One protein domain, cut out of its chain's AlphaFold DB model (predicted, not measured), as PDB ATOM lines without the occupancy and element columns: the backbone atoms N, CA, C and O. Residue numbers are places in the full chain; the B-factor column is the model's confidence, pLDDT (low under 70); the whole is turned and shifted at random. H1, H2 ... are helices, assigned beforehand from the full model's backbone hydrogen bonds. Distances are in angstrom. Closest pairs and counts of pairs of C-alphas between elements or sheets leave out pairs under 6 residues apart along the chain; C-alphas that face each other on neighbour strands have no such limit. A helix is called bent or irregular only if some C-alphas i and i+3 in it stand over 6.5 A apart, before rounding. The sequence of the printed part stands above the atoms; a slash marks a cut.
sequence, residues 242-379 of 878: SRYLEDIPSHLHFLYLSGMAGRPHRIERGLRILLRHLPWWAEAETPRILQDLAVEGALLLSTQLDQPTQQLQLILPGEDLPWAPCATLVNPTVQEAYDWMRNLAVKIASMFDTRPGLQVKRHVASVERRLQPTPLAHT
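What this domain is: This is residues 242 to 379 of the 878 residues of the protein "Tetratricopeptide repeat protein" of Gleimia coleocanis DSM 15436 (UniProt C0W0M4). Two long helices, H2 and H4, lie on different sides of H3, which runs through the middle of an aligned set of helices; H1 packs on H2 and H3 to complete an up-and-down bundle of three, and short H5 folds back on the last part of H4. The long loop of residues 303 to 333 folds back on itself along one side of the helices, while the turn of residues 355 to 360 sticks out beyond the end of H4. The printed part has 138 residues with five named helices, in the order H1 H2 H3 H4 H5, and no named strand; the class is all helix. It is compact, with a radius of gyration of the C-alphas of 14.8 A, and rounded in outline, spanning 45 by 36 by 30 A.

How they stand to each other: H2, residues 264 to 283, and H4, residues 334 to 353, are the longest helices, and they are apart. H3, residues 287 to 302, is the hub, touching H1, H2 and H4. H3 touches H4 at a shallow tilt of 31 degrees, opposite ways; the closest C-alphas, those of Gln 291 and Ala 345, are 4.5 A apart. H3 touches H2 at a shallow tilt of 31 degrees, opposite ways, closest at the C-alphas of Leu 271 and Leu 300, 6.4 A. H1, residues 248 to 260, touches H3 at 21 degrees, a shallow tilt, the same way, with the C-alphas of Pro 249 and Leu 293 closest at 5.2 A. H2 touches H1 with residues 265 to 274 alone, at a shallow tilt of 20 degrees, opposite ways; the C-alphas of Gly 259 and Arg 266 are closest, at 5.1 A. H4 touches H5, residues 363 to 370, with residues 345 to 353 alone, opposite ways at a steep tilt of 38 degrees, only just past shallow; the C-alphas of Ala 349 and Val 364 are closest, at 5.0 A. H3 and H5 are close but not clearly touching. Every O i to N i+4 pair is within hydrogen-bond range in H1, H3, H4 and H5; in H2 it is 11 of 16.

Where its parts are: H2 measures 30.0 A from first to last C-alpha; it has a kink of 44 degrees near residue 277 and is irregular, with C-alphas 276 and 279 7.3 A apart. H4 measures 28.6 A, from C-alpha 334 at (390.596, 225.176, 186.392) to C-alpha 353 at (373.952, 202.297, 182.316). H3 measures 22.3 A, H1 18.7 A and H5 10.5 A. C-alpha 248, where H1 begins, is at (369.058, 225.536, 186.725).

The domain as a whole: The C-alphas of His 265 and Gly 357 are the two farthest apart, at 45.1 A. The printed part has no cut. The link from H3 to H4 is long, 31 residues, and within it residues 315 to 316 pair antiparallel with residues 329 to 330. Mean pLDDT of the printed part is 90.9; residue 379 alone is under 70.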
ATOM      1  N   SER A 242     366.044 226.051 196.517       85.38
ATOM      2  CA  SER A 242     366.617 224.778 196.055       85.38
ATOM      3  C   SER A 242     365.583 223.798 195.489       85.38
ATOM      4  O   SER A 242     365.951 222.879 194.760       85.38
ATOM      5  N   ARG A 243     364.280 224.011 195.734       84.12
ATOM      6  CA  ARG A 243     363.205 223.206 195.125       84.12
ATOM      7  C   ARG A 243     363.203 223.247 193.595       84.12
ATOM      8  O   ARG A 243     362.686 222.322 192.986       84.12
ATOM      9  N   TYR A 244     363.758 224.305 193.002       88.12
ATOM     10  CA  TYR A 244     363.836 224.519 191.553       88.12
ATOM     11  C   TYR A 244     365.208 224.166 190.967       88.12
ATOM     12  O   TYR A 244     365.529 224.529 189.837       88.12
ATOM     13  N   LEU A 245     366.057 223.475 191.733       90.69
ATOM     14  CA  LEU A 245     367.418 223.156 191.304       90.69
ATOM     15  C   LEU A 245     367.456 222.328 190.004       90.69
ATOM     16  O   LEU A 245     368.449 222.386 189.282       90.69
ATOM     17  N   GLU A 246     366.387 221.589 189.686       91.38
ATOM     18  CA  GLU A 246     366.276 220.819 188.441       91.38
ATOM     19  C   GLU A 246     366.213 221.675 187.169       91.38
ATOM     20  O   GLU A 246     366.644 221.205 186.118       91.38
ATOM     21  N   ASP A 247     365.760 222.927 187.266       92.75
ATOM     22  CA  ASP A 247     365.627 223.834 186.121       92.75
ATOM     23  C   ASP A 247     366.937 224.587 185.815       92.75
ATOM     24  O   ASP A 247     367.203 224.977 184.675       92.75
ATOM     25  N   ILE A 248     367.809 224.759 186.818       95.19
ATOM     26  CA  ILE A 248     369.058 225.536 186.725       95.19
ATOM     27  C   ILE A 248     370.002 225.070 185.596       95.19
ATOM     28  O   ILE A 248     370.532 225.939 184.893       95.19
ATOM     29  N   PRO A 249     370.226 223.761 185.351       97.19
ATOM     30  CA  PRO A 249     371.079 223.302 184.254       97.19
ATOM     31  C   PRO A 249     370.685 223.871 182.887       97.19
ATOM     32  O   PRO A 249     371.554 224.314 182.141       97.19
ATOM     33  N   SER A 250     369.391 223.954 182.568       96.50
ATOM     34  CA  SER A 250     368.926 224.494 181.281       96.50
ATOM     35  C   SER A 250     369.353 225.952 181.079       96.50
ATOM     36  O   SER A 250     369.728 226.351 179.975       96.50
ATOM     37  N   HIS A 251     369.386 226.743 182.156       96.25
ATOM     38  CA  HIS A 251     369.884 228.120 182.125       96.25
ATOM     39  C   HIS A 251     371.400 228.180 181.910       96.25
ATOM     40  O   HIS A 251     371.866 228.993 181.110       96.25
ATOM     41  N   LEU A 252     372.173 227.319 182.581       97.38
ATOM     42  CA  LEU A 252     373.625 227.229 182.382       97.38
ATOM     43  C   LEU A 252     373.966 226.813 180.945       97.38
ATOM     44  O   LEU A 252     374.853 227.408 180.327       97.38
ATOM     45  N   HIS A 253     373.213 225.857 180.395       97.00
ATOM     46  CA  HIS A 253     373.359 225.392 179.020       97.00
ATOM     47  C   HIS A 253     373.137 226.518 178.007       97.00
ATOM     48  O   HIS A 253     373.979 226.770 177.141       97.00
ATOM     49  N   PHE A 254     372.020 227.240 178.142       95.62
ATOM     50  CA  PHE A 254     371.697 228.387 177.297       95.62
ATOM     51  C   PHE A 254     372.789 229.465 177.356       95.62
ATOM     52  O   PHE A 254     373.244 229.947 176.316       95.62
ATOM     53  N   LEU A 255     373.250 229.813 178.560       93.50
ATOM     54  CA  LEU A 255     374.294 230.818 178.761       93.50
ATOM     55  C   LEU A 255     375.627 230.408 178.126       93.50
ATOM     56  O   LEU A 255     376.281 231.246 177.502       93.50
ATOM     57  N   TYR A 256     375.994 229.128 178.220       96.06
ATOM     58  CA  TYR A 256     377.151 228.575 177.521       96.06
ATOM     59  C   TYR A 256     376.984 228.666 175.994       96.06
ATOM     60  O   TYR A 256     377.839 229.245 175.321       96.06
ATOM     61  N   LEU A 257     375.880 228.152 175.434       94.31
ATOM     62  CA  LEU A 257     375.639 228.145 173.984       94.31
ATOM     63  C   LEU A 257     375.647 229.559 173.397       94.31
ATOM     64  O   LEU A 257     376.324 229.821 172.402       94.31
ATOM     65  N   SER A 258     374.907 230.469 174.027       89.56
ATOM     66  CA  SER A 258     374.819 231.863 173.606       89.56
ATOM     67  C   SER A 258     376.160 232.583 173.774       89.56
ATOM     68  O   SER A 258     376.590 233.342 172.902       89.56
ATOM     69  N   GLY A 259     376.876 232.280 174.857       89.44
ATOM     70  CA  GLY A 259     378.211 232.785 175.124       89.44
ATOM     71  C   GLY A 259     379.217 232.452 174.029       89.44
ATOM     72  O   GLY A 259     379.859 233.348 173.474       89.44
ATOM     73  N   MET A 260     379.266 231.176 173.647       91.81
ATOM     74  CA  MET A 260     380.098 230.668 172.553       91.81
ATOM     75  C   MET A 260     379.693 231.224 171.178       91.81
ATOM     76  O   MET A 260     380.512 231.246 170.263       91.81
ATOM     77  N   ALA A 261     378.461 231.722 171.033       88.44
ATOM     78  CA  ALA A 261     377.939 232.338 169.811       88.44
ATOM     79  C   ALA A 261     378.198 233.858 169.701       88.44
ATOM     80  O   ALA A 261     377.599 234.533 168.858       88.44
ATOM     81  N   GLY A 262     379.093 234.404 170.535       81.69
ATOM     82  CA  GLY A 262     379.520 235.809 170.483       81.69
ATOM     83  C   GLY A 262     379.029 236.680 171.644       81.69
ATOM     84  O   GLY A 262     379.048 237.906 171.532       81.69
ATOM     85  N   ARG A 263     378.601 236.080 172.765       78.69
ATOM     86  CA  ARG A 263     378.125 236.784 173.974       78.69
ATOM     87  C   ARG A 263     378.969 236.436 175.211       78.69
ATOM     88  O   ARG A 263     378.414 235.943 176.185       78.69
ATOM     89  N   PRO A 264     380.287 236.702 175.237       78.94
ATOM     90  CA  PRO A 264     381.182 236.197 176.289       78.94
ATOM     91  C   PRO A 264     380.746 236.548 177.726       78.94
ATOM     92  O   PRO A 264     380.869 235.715 178.616       78.94
ATOM     93  N   HIS A 265     380.110 237.704 177.949       70.94
ATOM     94  CA  HIS A 265     379.533 238.082 179.252       70.94
ATOM     95  C   HIS A 265     378.471 237.095 179.786       70.94
ATOM     96  O   HIS A 265     378.229 237.025 180.992       70.94
ATOM     97  N   ARG A 266     377.814 236.317 178.913       83.94
ATOM     98  CA  ARG A 266     376.860 235.267 179.310       83.94
ATOM     99  C   ARG A 266     377.566 234.035 179.874       83.94
ATOM    100  O   ARG A 266     377.009 233.396 180.758       83.94
ATOM    101  N   ILE A 267     378.809 233.760 179.467       84.50
ATOM    102  CA  ILE A 267     379.649 232.718 180.087       84.50
ATOM    103  C   ILE A 267     379.971 233.111 181.528       84.50
ATOM    104  O   ILE A 267     379.767 232.317 182.441       84.50
ATOM    105  N   GLU A 268     380.403 234.356 181.750       76.94
ATOM    106  CA  GLU A 268     380.677 234.883 183.096       76.94
ATOM    107  C   GLU A 268     379.435 234.806 183.992       76.94
ATOM    108  O   GLU A 268     379.514 234.400 185.151       76.94
ATOM    109  N   ARG A 269     378.261 235.134 183.441       76.69
ATOM    110  CA  ARG A 269     376.976 234.963 184.127       76.69
ATOM    111  C   ARG A 269     376.700 233.499 184.470       76.69
ATOM    112  O   ARG A 269     376.303 233.220 185.594       76.69
ATOM    113  N   GLY A 270     376.939 232.578 183.538       84.88
ATOM    114  CA  GLY A 270     376.790 231.141 183.774       84.88
ATOM    115  C   GLY A 270     377.678 230.661 184.918       84.88
ATOM    116  O   GLY A 270     377.205 229.961 185.809       84.88
ATOM    117  N   LEU A 271     378.936 231.109 184.956       84.12
ATOM    118  CA  LEU A 271     379.863 230.815 186.051       84.12
ATOM    119  C   LEU A 271     379.367 231.383 187.389       84.12
ATOM    120  O   LEU A 271     379.390 230.669 188.388       84.12
ATOM    121  N   ARG A 272     378.846 232.617 187.427       78.88
ATOM    122  CA  ARG A 272     378.253 233.187 188.654       78.88
ATOM    123  C   ARG A 272     377.045 232.391 189.149       78.88
ATOM    124  O   ARG A 272     376.963 232.100 190.337       78.88
ATOM    125  N   ILE A 273     376.133 232.004 188.255       84.50
ATOM    126  CA  ILE A 273     374.952 231.194 188.604       84.50
ATOM    127  C   ILE A 273     375.379 229.813 189.118       84.50
ATOM    128  O   ILE A 273     374.854 229.346 190.128       84.50
ATOM    129  N   LEU A 274     376.362 229.181 188.469       88.00
ATOM    130  CA  LEU A 274     376.940 227.915 188.918       88.00
ATOM    131  C   LEU A 274     377.487 228.028 190.349       88.00
ATOM    132  O   LEU A 274     377.178 227.182 191.185       88.00
ATOM    133  N   LEU A 275     378.265 229.077 190.638       83.12
ATOM    134  CA  LEU A 275     378.847 229.308 191.964       83.12
ATOM    135  C   LEU A 275     377.784 229.614 193.023       83.12
ATOM    136  O   LEU A 275     377.848 229.053 194.114       83.12
ATOM    137  N   ARG A 276     376.789 230.449 192.694       81.81
ATOM    138  CA  ARG A 276     375.675 230.793 193.593       81.81
ATOM    139  C   ARG A 276     374.930 229.550 194.072       81.81
ATOM    140  O   ARG A 276     374.584 229.463 195.245       81.81
ATOM    141  N   HIS A 277     374.700 228.595 193.172       85.62
ATOM    142  CA  HIS A 277     373.891 227.408 193.461       85.62
ATOM    143  C   HIS A 277     374.705 226.185 193.874       85.62
ATOM    144  O   HIS A 277     374.114 225.167 194.225       85.62
ATOM    145  N   LEU A 278     376.040 226.265 193.887       87.69
ATOM    146  CA  LEU A 278     376.907 225.172 194.334       87.69
ATOM    147  C   LEU A 278     376.535 224.634 195.736       87.69
ATOM    148  O   LEU A 278     376.480 223.411 195.888       87.69
ATOM    149  N   PRO A 279     376.182 225.471 196.739       85.50
ATOM    150  CA  PRO A 279     375.736 224.984 198.048       85.50
ATOM    151  C   PRO A 279     374.473 224.111 198.000       85.50
ATOM    152  O   PRO A 279     374.285 223.253 198.860       85.50
ATOM    153  N   TRP A 280     373.614 224.283 196.992       89.38
ATOM    154  CA  TRP A 280     372.373 223.514 196.858       89.38
ATOM    155  C   TRP A 280     372.592 222.110 196.289       89.38
ATOM    156  O   TRP A 280     371.670 221.300 196.310       89.38
ATOM    157  N   TRP A 281     373.791 221.766 195.813       91.19
ATOM    158  CA  TRP A 281     374.049 220.452 195.209       91.19
ATOM    159  C   TRP A 281     373.872 219.303 196.210       91.19
ATOM    160  O   TRP A 281     373.432 218.218 195.833       91.19
ATOM    161  N   ALA A 282     374.131 219.545 197.498       89.25
ATOM    162  CA  ALA A 282     373.841 218.583 198.563       89.25
ATOM    163  C   ALA A 282     372.331 218.302 198.720       89.25
ATOM    164  O   ALA A 282     371.940 217.258 199.238       89.25
ATOM    165  N   GLU A 283     371.477 219.205 198.234       88.00
ATOM    166  CA  GLU A 283     370.018 219.088 198.239       88.00
ATOM    167  C   GLU A 283     369.452 218.534 196.923       88.00
ATOM    168  O   GLU A 283     368.239 218.510 196.741       88.00
ATOM    169  N   ALA A 284     370.294 218.081 195.990       90.94
ATOM    170  CA  ALA A 284     369.828 217.524 194.727       90.94
ATOM    171  C   ALA A 284     369.042 216.217 194.942       90.94
ATOM    172  O   ALA A 284     369.598 215.149 195.213       90.94
ATOM    173  N   GLU A 285     367.726 216.287 194.759       89.31
ATOM    174  CA  GLU A 285     366.787 215.200 195.072       89.31
ATOM    175  C   GLU A 285     366.833 214.028 194.082       89.31
ATOM    176  O   GLU A 285     366.293 212.959 194.367       89.31
ATOM    177  N   THR A 286     367.509 214.177 192.937       91.00
ATOM    178  CA  THR A 286     367.779 213.071 192.007       91.00
ATOM    179  C   THR A 286     369.234 213.089 191.529       91.00
ATOM    180  O   THR A 286     369.822 214.164 191.377       91.00
ATOM    181  N   PRO A 287     369.825 211.925 191.190       93.31
ATOM    182  CA  PRO A 287     371.163 211.885 190.599       93.31
ATOM    183  C   PRO A 287     371.223 212.611 189.250       93.31
ATOM    184  O   PRO A 287     372.281 213.090 188.858       93.31
ATOM    185  N   ARG A 288     370.095 212.713 188.534       92.06
ATOM    186  CA  ARG A 288     370.029 213.386 187.234       92.06
ATOM    187  C   ARG A 288     370.281 214.889 187.351       92.06
ATOM    188  O   ARG A 288     371.014 215.415 186.528       92.06
ATOM    189  N   ILE A 289     369.791 215.529 188.415       94.62
ATOM    190  CA  ILE A 289     370.058 216.951 188.690       94.62
ATOM    191  C   ILE A 289     371.567 217.188 188.838       94.62
ATOM    192  O   ILE A 289     372.122 218.047 188.161       94.62
ATOM    193  N   LEU A 290     372.258 216.371 189.646       95.06
ATOM    194  CA  LEU A 290     373.718 216.457 189.796       95.06
ATOM    195  C   LEU A 290     374.461 216.180 188.489       95.06
ATOM    196  O   LEU A 290     375.442 216.851 188.186       95.06
ATOM    197  N   GLN A 291     374.008 215.191 187.715       96.62
ATOM    198  CA  GLN A 291     374.584 214.882 186.410       96.62
ATOM    199  C   GLN A 291     374.472 216.078 185.463       96.62
ATOM    200  O   GLN A 291     375.449 216.414 184.802       96.62
ATOM    201  N   ASP A 292     373.299 216.706 185.398       96.75
ATOM    202  CA  ASP A 292     373.036 217.824 184.501       96.75
ATOM    203  C   ASP A 292     373.825 219.063 184.937       96.75
ATOM    204  O   ASP A 292     374.570 219.608 184.127       96.75
ATOM    205  N   LEU A 293     373.805 219.419 186.225       97.19
ATOM    206  CA  LEU A 293     374.643 220.486 186.788       97.19
ATOM    207  C   LEU A 293     376.139 220.271 186.511       97.19
ATOM    208  O   LEU A 293     376.842 221.210 186.141       97.19
ATOM    209  N   ALA A 294     376.632 219.038 186.648       97.44
ATOM    210  CA  ALA A 294     378.029 218.705 186.395       97.44
ATOM    211  C   ALA A 294     378.395 218.762 184.901       97.44
ATOM    212  O   ALA A 294     379.496 219.192 184.560       97.44
ATOM    213  N   VAL A 295     377.486 218.386 183.993       98.44
ATOM    214  CA  VAL A 295     377.693 218.567 182.544       98.44
ATOM    215  C   VAL A 295     377.809 220.048 182.202       98.44
ATOM    216  O   VAL A 295     378.787 220.447 181.569       98.44
ATOM    217  N   GLU A 296     376.853 220.866 182.637       98.06
ATOM    218  CA  GLU A 296     376.840 222.289 182.280       98.06
ATOM    219  C   GLU A 296     377.969 223.063 182.983       98.06
ATOM    220  O   GLU A 296     378.589 223.945 182.387       98.06
ATOM    221  N   GLY A 297     378.325 222.677 184.212       97.12
ATOM    222  CA  GLY A 297     379.500 223.195 184.914       97.12
ATOM    223  C   GLY A 297     380.812 222.862 184.198       97.12
ATOM    224  O   GLY A 297     381.662 223.738 184.040       97.12
ATOM    225  N   ALA A 298     380.968 221.632 183.694       98.00
ATOM    226  CA  ALA A 298     382.124 221.258 182.878       98.00
ATOM    227  C   ALA A 298     382.184 222.059 181.566       98.00
ATOM    228  O   ALA A 298     383.269 222.469 181.155       98.00
ATOM    229  N   LEU A 299     381.044 222.322 180.920       97.88
ATOM    230  CA  LEU A 299     380.993 223.153 179.713       97.88
ATOM    231  C   LEU A 299     381.438 224.590 179.991       97.88
ATOM    232  O   LEU A 299     382.305 225.100 179.285       97.88
ATOM    233  N   LEU A 300     380.931 225.224 181.047       96.25
ATOM    234  CA  LEU A 300     381.350 226.577 181.426       96.25
ATOM    235  C   LEU A 300     382.838 226.643 181.802       96.25
ATOM    236  O   LEU A 300     383.536 227.554 181.370       96.25
ATOM    237  N   LEU A 301     383.358 225.661 182.544       94.81
ATOM    238  CA  LEU A 301     384.787 225.596 182.878       94.81
ATOM    239  C   LEU A 301     385.667 225.313 181.656       94.81
ATOM    240  O   LEU A 301     386.812 225.760 181.612       94.81
ATOM    241  N   SER A 302     385.140 224.627 180.636       95.69
ATOM    242  CA  SER A 302     385.888 224.358 179.404       95.69
ATOM    243  C   SER A 302     386.300 225.637 178.667       95.69
ATOM    244  O   SER A 302     387.311 225.640 177.964       95.69
ATOM    245  N   THR A 303     385.574 226.743 178.870       93.50
ATOM    246  CA  THR A 303     385.898 228.042 178.265       93.50
ATOM    247  C   THR A 303     387.055 228.760 178.964       93.50
ATOM    248  O   THR A 303     387.487 229.791 178.466       93.50
ATOM    249  N   GLN A 304     387.517 228.256 180.113       90.81
ATOM    250  CA  GLN A 304     388.592 228.828 180.939       90.81
ATOM    251  C   GLN A 304     389.895 228.003 180.846       90.81
ATOM    252  O   GLN A 304     390.862 228.233 181.572       90.81
ATOM    253  N   LEU A 305     389.931 226.991 179.969       91.38
ATOM    254  CA  LEU A 305     391.073 226.078 179.810       91.38
ATOM    255  C   LEU A 305     392.283 226.708 179.098       91.38
ATOM    256  O   LEU A 305     393.291 226.033 178.888       91.38
ATOM    257  N   ASP A 306     392.214 227.987 178.739       89.25
ATOM    258  CA  ASP A 306     393.375 228.789 178.350       89.25
ATOM    259  C   ASP A 306     394.313 229.060 179.543       89.25
ATOM    260  O   ASP A 306     395.517 229.244 179.346       89.25
ATOM    261  N   GLN A 307     393.795 228.987 180.775       89.75
ATOM    262  CA  GLN A 307     394.554 229.106 182.024       89.75
ATOM    263  C   GLN A 307     394.377 227.864 182.917       89.75
ATOM    264  O   GLN A 307     393.917 227.955 184.057       89.75
ATOM    265  N   PRO A 308     394.784 226.666 182.455       89.00
ATOM    266  CA  PRO A 308     394.421 225.400 183.097       89.00
ATOM    267  C   PRO A 308     394.995 225.243 184.514       89.00
ATOM    268  O   PRO A 308     394.442 224.502 185.320       89.00
ATOM    269  N   THR A 309     396.096 225.935 184.823       92.94
ATOM    270  CA  THR A 309     396.766 225.912 186.133       92.94
ATOM    271  C   THR A 309     396.324 227.039 187.068       92.94
ATOM    272  O   THR A 309     396.837 227.118 188.184       92.94
ATOM    273  N   GLN A 310     395.429 227.938 186.636       89.50
ATOM    274  CA  GLN A 310     394.890 228.988 187.501       89.50
ATOM    275  C   GLN A 310     394.106 228.344 188.643       89.50
ATOM    276  O   GLN A 310     393.240 227.506 188.402       89.50
ATOM    277  N   GLN A 311     394.410 228.731 189.881       88.00
ATOM    278  CA  GLN A 311     393.664 228.272 191.050       88.00
ATOM    279  C   GLN A 311     392.359 229.049 191.199       88.00
ATOM    280  O   GLN A 311     392.350 230.282 191.181       88.00
ATOM    281  N   LEU A 312     391.267 228.316 191.386       82.12
ATOM    282  CA  LEU A 312     389.961 228.852 191.737       82.12
ATOM    283  C   LEU A 312     389.870 228.939 193.260       82.12
ATOM    284  O   LEU A 312     390.188 227.973 193.939       82.12
ATOM    285  N   GLN A 313     389.437 230.072 193.811       82.50
ATOM    286  CA  GLN A 313     389.257 230.234 195.260       82.50
ATOM    287  C   GLN A 313     387.866 229.738 195.678       82.50
ATOM    288  O   GLN A 313     386.959 230.532 195.913       82.50
ATOM    289  N   LEU A 314     387.670 228.417 195.673       83.62
ATOM    290  CA  LEU A 314     386.395 227.773 195.998       83.62
ATOM    291  C   LEU A 314     386.587 226.345 196.520       83.62
ATOM    292  O   LEU A 314     387.643 225.733 196.347       83.62
ATOM    293  N   ILE A 315     385.526 225.793 197.109       85.44
ATOM    294  CA  ILE A 315     385.451 224.390 197.519       85.44
ATOM    295  C   ILE A 315     384.418 223.681 196.646       85.44
ATOM    296  O   ILE A 315     383.286 224.145 196.535       85.44
ATOM    297  N   LEU A 316     384.791 222.546 196.052       88.88
ATOM    298  CA  LEU A 316     383.861 221.620 195.401       88.88
ATOM    299  C   LEU A 316     383.513 220.502 196.398       88.88
ATOM    300  O   LEU A 316     384.355 219.622 196.607       88.88
ATOM    301  N   PRO A 317     382.327 220.525 197.042       84.44
ATOM    302  CA  PRO A 317     381.988 219.625 198.146       84.44
ATOM    303  C   PRO A 317     381.563 218.246 197.627       84.44
ATOM    304  O   PRO A 317     380.381 217.941 197.500       84.44
ATOM    305  N   GLY A 318     382.534 217.404 197.279       87.69
ATOM    306  CA  GLY A 318     382.276 216.088 196.693       87.69
ATOM    307  C   GLY A 318     381.805 215.030 197.682       87.69
ATOM    308  O   GLY A 318     381.019 214.160 197.299       87.69
ATOM    309  N   GLU A 319     382.275 215.081 198.926       88.62
ATOM    310  CA  GLU A 319     381.983 214.052 199.934       88.62
ATOM    311  C   GLU A 319     380.532 214.115 200.429       88.62
ATOM    312  O   GLU A 319     379.939 213.073 200.712       88.62
ATOM    313  N   ASP A 320     379.941 215.311 200.433       85.38
ATOM    314  CA  ASP A 320     378.587 215.579 200.929       85.38
ATOM    315  C   ASP A 320     377.484 215.349 199.874       85.38
ATOM    316  O   ASP A 320     376.296 215.516 200.159       85.38
ATOM    317  N   LEU A 321     377.840 214.954 198.643       91.62
ATOM    318  CA  LEU A 321     376.858 214.726 197.578       91.62
ATOM    319  C   LEU A 321     376.030 213.448 197.829       91.62
ATOM    320  O   LEU A 321     376.604 212.362 197.933       91.62
ATOM    321  N   PRO A 322     374.684 213.506 197.798       88.31
ATOM    322  CA  PRO A 322     373.830 212.396 198.239       88.31
ATOM    323  C   PRO A 322     373.880 211.148 197.344       88.31
ATOM    324  O   PRO A 322     373.737 210.026 197.829       88.31
ATOM    325  N   TRP A 323     374.075 211.313 196.030       89.12
ATOM    326  CA  TRP A 323     373.927 210.211 195.066       89.12
ATOM    327  C   TRP A 323     375.239 209.625 194.552       89.12
ATOM    328  O   TRP A 323     375.289 208.453 194.180       89.12
ATOM    329  N   ALA A 324     376.295 210.433 194.490       90.25
ATOM    330  CA  ALA A 324     377.580 210.018 193.942       90.25
ATOM    331  C   ALA A 324     378.758 210.691 194.667       90.25
ATOM    332  O   ALA A 324     379.523 211.399 194.007       90.25
ATOM    333  N   PRO A 325     378.962 210.422 195.976       90.12
ATOM    334  CA  PRO A 325     380.073 210.994 196.732       90.12
ATOM    335  C   PRO A 325     381.403 210.833 195.992       90.12
ATOM    336  O   PRO A 325     381.711 209.759 195.453       90.12
ATOM    337  N   CYS A 326     382.181 211.900 195.921       91.69
ATOM    338  CA  CYS A 326     383.491 211.947 195.279       91.69
ATOM    339  C   CYS A 326     384.450 212.803 196.113       91.69
ATOM    340  O   CYS A 326     384.084 213.269 197.184       91.69
ATOM    341  N   ALA A 327     385.701 212.953 195.679       91.56
ATOM    342  CA  ALA A 327     386.673 213.717 196.454       91.56
ATOM    343  C   ALA A 327     386.258 215.195 196.532       91.56
ATOM    344  O   ALA A 327     385.970 215.800 195.499       91.56
ATOM    345  N   THR A 328     386.262 215.773 197.733       93.00
ATOM    346  CA  THR A 328     386.160 217.226 197.908       93.00
ATOM    347  C   THR A 328     387.456 217.881 197.443       93.00
ATOM    348  O   THR A 328     388.543 217.451 197.833       93.00
ATOM    349  N   LEU A 329     387.354 218.916 196.606       91.38
ATOM    350  CA  LEU A 329     388.510 219.692 196.153       91.38
ATOM    351  C   LEU A 329     388.493 221.075 196.801       91.38
ATOM    352  O   LEU A 329     387.477 221.765 196.758       91.38
ATOM    353  N   VAL A 330     389.624 221.477 197.378       92.12
ATOM    354  CA  VAL A 330     389.823 222.801 197.982       92.12
ATOM    355  C   VAL A 330     390.784 223.585 197.106       92.12
ATOM    356  O   VAL A 330     391.897 223.128 196.850       92.12
ATOM    357  N   ASN A 331     390.341 224.754 196.660       89.56
ATOM    358  CA  ASN A 331     391.045 225.631 195.736       89.56
ATOM    359  C   ASN A 331     391.616 224.920 194.490       89.56
ATOM    360  O   ASN A 331     392.820 225.019 194.222       89.56
ATOM    361  N   PRO A 332     390.783 224.162 193.743       94.38
ATOM    362  CA  PRO A 332     391.248 223.411 192.586       94.38
ATOM    363  C   PRO A 332     391.752 224.341 191.483       94.38
ATOM    364  O   PRO A 332     391.289 225.473 191.325       94.38
ATOM    365  N   THR A 333     392.662 223.837 190.659       95.12
ATOM    366  CA  THR A 333     392.945 224.459 189.365       95.12
ATOM    367  C   THR A 333     391.728 224.377 188.437       95.12
ATOM    368  O   THR A 333     390.868 223.509 188.606       95.12
ATOM    369  N   VAL A 334     391.654 225.243 187.421       93.75
ATOM    370  CA  VAL A 334     390.596 225.176 186.392       93.75
ATOM    371  C   VAL A 334     390.515 223.778 185.770       93.75
ATOM    372  O   VAL A 334     389.419 223.237 185.618       93.75
ATOM    373  N   GLN A 335     391.664 223.164 185.468       97.00
ATOM    374  CA  GLN A 335     391.723 221.805 184.925       97.00
ATOM    375  C   GLN A 335     391.149 220.769 185.902       97.00
ATOM    376  O   GLN A 335     390.332 219.941 185.507       97.00
ATOM    377  N   GLU A 336     391.531 220.825 187.181       97.19
ATOM    378  CA  GLU A 336     391.015 219.905 188.202       97.19
ATOM    379  C   GLU A 336     389.508 220.070 188.414       97.19
ATOM    380  O   GLU A 336     388.800 219.071 188.532       97.19
ATOM    381  N   ALA A 337     388.997 221.304 188.419       96.25
ATOM    382  CA  ALA A 337     387.567 221.578 188.529       96.25
ATOM    383  C   ALA A 337     386.790 221.051 187.310       96.25
ATOM    384  O   ALA A 337     385.752 220.408 187.470       96.25
ATOM    385  N   TYR A 338     387.310 221.266 186.096       97.06
ATOM    386  CA  TYR A 338     386.739 220.720 184.863       97.06
ATOM    387  C   TYR A 338     386.680 219.186 184.905       97.06
ATOM    388  O   TYR A 338     385.620 218.592 184.676       97.06
ATOM    389  N   ASP A 339     387.797 218.539 185.250       97.56
ATOM    390  CA  ASP A 339     387.884 217.082 185.324       97.56
ATOM    391  C   ASP A 339     386.966 216.524 186.413       97.56
ATOM    392  O   ASP A 339     386.326 215.490 186.214       97.56
ATOM    393  N   TRP A 340     386.850 217.210 187.551       96.94
ATOM    394  CA  TRP A 340     385.941 216.838 188.632       96.94
ATOM    395  C   TRP A 340     384.480 216.823 188.167       96.94
ATOM    396  O   TRP A 340     383.806 215.799 188.309       96.94
ATOM    397  N   MET A 341     384.023 217.904 187.526       96.94
ATOM    398  CA  MET A 341     382.663 218.031 186.985       96.94
ATOM    399  C   MET A 341     382.384 216.956 185.928       96.94
ATOM    400  O   MET A 341     381.408 216.204 186.012       96.94
ATOM    401  N   ARG A 342     383.298 216.803 184.965       97.75
ATOM    402  CA  ARG A 342     383.195 215.791 183.908       97.75
ATOM    403  C   ARG A 342     383.110 214.376 184.483       97.75
ATOM    404  O   ARG A 342     382.253 213.587 184.080       97.75
ATOM    405  N   ASN A 343     383.985 214.041 185.428       97.38
ATOM    406  CA  ASN A 343     384.037 212.709 186.025       97.38
ATOM    407  C   ASN A 343     382.799 212.415 186.878       97.38
ATOM    408  O   ASN A 343     382.301 211.287 186.838       97.38
ATOM    409  N   LEU A 344     382.267 213.405 187.602       97.06
ATOM    410  CA  LEU A 344     381.012 213.273 188.345       97.06
ATOM    411  C   LEU A 344     379.840 212.962 187.402       97.06
ATOM    412  O   LEU A 344     379.115 211.988 187.626       97.06
ATOM    413  N   ALA A 345     379.705 213.715 186.305       97.69
ATOM    414  CA  ALA A 345     378.666 213.490 185.298       97.69
ATOM    415  C   ALA A 345     378.742 212.078 184.687       97.69
ATOM    416  O   ALA A 345     377.735 211.366 184.613       97.69
ATOM    417  N   VAL A 346     379.941 211.638 184.288       97.44
ATOM    418  CA  VAL A 346     380.165 210.300 183.711       97.44
ATOM    419  C   VAL A 346     379.922 209.195 184.741       97.44
ATOM    420  O   VAL A 346     379.320 208.170 184.409       97.44
ATOM    421  N   LYS A 347     380.328 209.392 186.002       96.56
ATOM    422  CA  LYS A 347     380.082 208.441 187.097       96.56
ATOM    423  C   LYS A 347     378.588 208.218 187.308       96.56
ATOM    424  O   LYS A 347     378.154 207.068 187.374       96.56
ATOM    425  N   ILE A 348     377.796 209.287 187.362       96.88
ATOM    426  CA  ILE A 348     376.341 209.176 187.512       96.88
ATOM    427  C   ILE A 348     375.713 208.514 186.280       96.88
ATOM    428  O   ILE A 348     374.891 207.607 186.415       96.88
ATOM    429  N   ALA A 349     376.135 208.888 185.071       96.56
ATOM    430  CA  ALA A 349     375.653 208.254 183.846       96.56
ATOM    431  C   ALA A 349     375.945 206.742 183.812       96.56
ATOM    432  O   ALA A 349     375.081 205.951 183.428       96.56
ATOM    433  N   SER A 350     377.124 206.329 184.288       96.19
ATOM    434  CA  SER A 350     377.487 204.920 184.460       96.19
ATOM    435  C   SER A 350     376.528 204.201 185.407       96.19
ATOM    436  O   SER A 350     376.172 203.057 185.136       96.19
ATOM    437  N   MET A 351     376.079 204.838 186.495       95.62
ATOM    438  CA  MET A 351     375.103 204.228 187.410       95.62
ATOM    439  C   MET A 351     373.809 203.866 186.671       95.62
ATOM    440  O   MET A 351     373.308 202.751 186.831       95.62
ATOM    441  N   PHE A 352     373.310 204.755 185.804       94.88
ATOM    442  CA  PHE A 352     372.142 204.467 184.966       94.88
ATOM    443  C   PHE A 352     372.415 203.369 183.927       94.88
ATOM    444  O   PHE A 352     371.590 202.472 183.778       94.88
ATOM    445  N   ASP A 353     373.578 203.361 183.269       95.38
ATOM    446  CA  ASP A 353     373.952 202.297 182.316       95.38
ATOM    447  C   ASP A 353     374.184 200.925 182.989       95.38
ATOM    448  O   ASP A 353     374.198 199.887 182.320       95.38
ATOM    449  N   THR A 354     374.359 200.895 184.314       95.06
ATOM    450  CA  THR A 354     374.421 199.665 185.123       95.06
ATOM    451  C   THR A 354     373.081 199.245 185.725       95.06
ATOM    452  O   THR A 354     373.034 198.241 186.441       95.06
ATOM    453  N   ARG A 355     371.990 199.971 185.445       95.06
ATOM    454  CA  ARG A 355     370.665 199.664 185.996       95.06
ATOM    455  C   ARG A 355     370.252 198.210 185.698       95.06
ATOM    456  O   ARG A 355     370.324 197.776 184.544       95.06
ATOM    457  N   PRO A 356     369.750 197.455 186.697       96.19
ATOM    458  CA  PRO A 356     369.304 196.083 186.482       96.19
ATOM    459  C   PRO A 356     368.188 195.981 185.431       96.19
ATOM    460  O   PRO A 356     367.155 196.643 185.534       96.19
ATOM    461  N   GLY A 357     368.385 195.113 184.436       92.12
ATOM    462  CA  GLY A 357     367.416 194.857 183.362       92.12
ATOM    463  C   GLY A 357     367.508 195.799 182.157       92.12
ATOM    464  O   GLY A 357     366.790 195.577 181.183       92.12
ATOM    465  N   LEU A 358     368.393 196.802 182.180       92.69
ATOM    466  CA  LEU A 358     368.597 197.708 181.048       92.69
ATOM    467  C   LEU A 358     369.249 196.977 179.866       92.69
ATOM    468  O   LEU A 358     370.318 196.385 180.008       92.69
ATOM    469  N   GLN A 359     368.614 197.043 178.694       86.88
ATOM    470  CA  GLN A 359     369.106 196.385 177.478       86.88
ATOM    471  C   GLN A 359     370.095 197.261 176.703       86.88
ATOM    472  O   GLN A 359     371.118 196.774 176.223       86.88
ATOM    473  N   VAL A 360     369.807 198.561 176.597       86.62
ATOM    474  CA  VAL A 360     370.589 199.510 175.796       86.62
ATOM    475  C   VAL A 360     371.267 200.525 176.707       86.62
ATOM    476  O   VAL A 360     370.611 201.374 177.304       86.62
ATOM    477  N   LYS A 361     372.598 200.456 176.783       90.69
ATOM    478  CA  LYS A 361     373.424 201.439 177.496       90.69
ATOM    479  C   LYS A 361     373.620 202.664 176.613       90.69
ATOM    480  O   LYS A 361     374.186 202.553 175.526       90.69
ATOM    481  N   ARG A 362     373.136 203.817 177.063       88.88
ATOM    482  CA  ARG A 362     373.099 205.063 176.276       88.88
ATOM    483  C   ARG A 362     373.438 206.304 177.097       88.88
ATOM    484  O   ARG A 362     373.689 207.359 176.517       88.88
ATOM    485  N   HIS A 363     373.454 206.211 178.424       92.06
ATOM    486  CA  HIS A 363     373.569 207.379 179.288       92.06
ATOM    487  C   HIS A 363     374.976 207.974 179.273       92.06
ATOM    488  O   HIS A 363     375.093 209.190 179.130       92.06
ATOM    489  N   VAL A 364     376.034 207.156 179.340       95.69
ATOM    490  CA  VAL A 364     377.419 207.654 179.233       95.69
ATOM    491  C   VAL A 364     377.656 208.285 177.861       95.69
ATOM    492  O   VAL A 364     378.143 209.407 177.778       95.69
ATOM    493  N   ALA A 365     377.229 207.619 176.783       93.75
ATOM    494  CA  ALA A 365     377.349 208.157 175.427       93.75
ATOM    495  C   ALA A 365     376.581 209.482 175.243       93.75
ATOM    496  O   ALA A 365     377.040 210.371 174.528       93.75
ATOM    497  N   SER A 366     375.426 209.628 175.899       92.19
ATOM    498  CA  SER A 366     374.655 210.875 175.921       92.19
ATOM    499  C   SER A 366     375.403 212.003 176.640       92.19
ATOM    500  O   SER A 366     375.476 213.110 176.110       92.19
ATOM    501  N   VAL A 367     376.015 211.730 177.800       96.50
ATOM    502  CA  VAL A 367     376.840 212.716 178.524       96.50
ATOM    503  C   VAL A 367     378.042 213.156 177.706       96.50
ATOM    504  O   VAL A 367     378.255 214.352 177.556       96.50
ATOM    505  N   GLU A 368     378.790 212.219 177.123       95.44
ATOM    506  CA  GLU A 368     379.958 212.550 176.292       95.44
ATOM    507  C   GLU A 368     379.566 213.412 175.082       95.44
ATOM    508  O   GLU A 368     380.289 214.337 174.721       95.44
ATOM    509  N   ARG A 369     378.386 213.171 174.491       94.00
ATOM    510  CA  ARG A 369     377.840 214.030 173.430       94.00
ATOM    511  C   ARG A 369     377.476 215.422 173.948       94.00
ATOM    512  O   ARG A 369     377.770 216.405 173.280       94.00
ATOM    513  N   ARG A 370     376.834 215.524 175.115       94.44
ATOM    514  CA  ARG A 370     376.448 216.815 175.714       94.44
ATOM    515  C   ARG A 370     377.645 217.660 176.130       94.44
ATOM    516  O   ARG A 370     377.566 218.871 176.022       94.44
ATOM    517  N   LEU A 371     378.753 217.034 176.524       95.75
ATOM    518  CA  LEU A 371     380.031 217.710 176.782       95.75
ATOM    519  C   LEU A 371     380.687 218.276 175.506       95.75
ATOM    520  O   LEU A 371     381.705 218.959 175.590       95.75
ATOM    521  N   GLN A 372     380.123 217.996 174.329       93.06
ATOM    522  CA  GLN A 372     380.556 218.508 173.027       93.06
ATOM    523  C   GLN A 372     379.342 219.039 172.245       93.06
ATOM    524  O   GLN A 372     378.977 218.489 171.198       93.06
ATOM    525  N   PRO A 373     378.658 220.077 172.755       90.81
ATOM    526  CA  PRO A 373     377.426 220.555 172.152       90.81
ATOM    527  C   PRO A 373     377.713 221.173 170.783       90.81
ATOM    528  O   PRO A 373     378.755 221.790 170.549       90.81
ATOM    529  N   THR A 374     376.758 221.031 169.863       89.25
ATOM    530  CA  THR A 374     376.868 221.663 168.542       89.25
ATOM    531  C   THR A 374     376.791 223.186 168.719       89.25
ATOM    532  O   THR A 374     375.823 223.641 169.337       89.25
ATOM    533  N   PRO A 375     377.733 223.987 168.188       88.69
ATOM    534  CA  PRO A 375     377.662 225.450 168.259       88.69
ATOM    535  C   PRO A 375     376.391 226.016 167.607       88.69
ATOM    536  O   PRO A 375     375.789 225.367 166.747       88.69
ATOM    537  N   LEU A 376     375.975 227.226 167.993       89.06
ATOM    538  CA  LEU A 376     374.904 227.939 167.287       89.06
ATOM    539  C   LEU A 376     375.396 228.370 165.893       89.06
ATOM    540  O   LEU A 376     376.544 228.777 165.729       89.06
ATOM    541  N   ALA A 377     374.532 228.262 164.880       79.81
ATOM    542  CA  ALA A 377     374.892 228.537 163.483       79.81
ATOM    543  C   ALA A 377     374.982 230.040 163.149       79.81
ATOM    544  O   ALA A 377     375.551 230.411 162.121       79.81
ATOM    545  N   HIS A 378     374.426 230.897 164.006       74.50
ATOM    546  CA  HIS A 378     374.316 232.334 163.789       74.50
ATOM    547  C   HIS A 378     375.023 233.098 164.908       74.50
ATOM    548  O   HIS A 378     374.949 232.718 166.076       74.50
ATOM    549  N   THR A 379     375.690 234.198 164.554       61.72
ATOM    550  CA  THR A 379     376.109 235.203 165.533       61.72
ATOM    551  C   THR A 379     374.873 235.927 166.039       61.72
ATOM    552  O   THR A 379     374.097 236.462 165.250       61.72
TER     553      THR A 379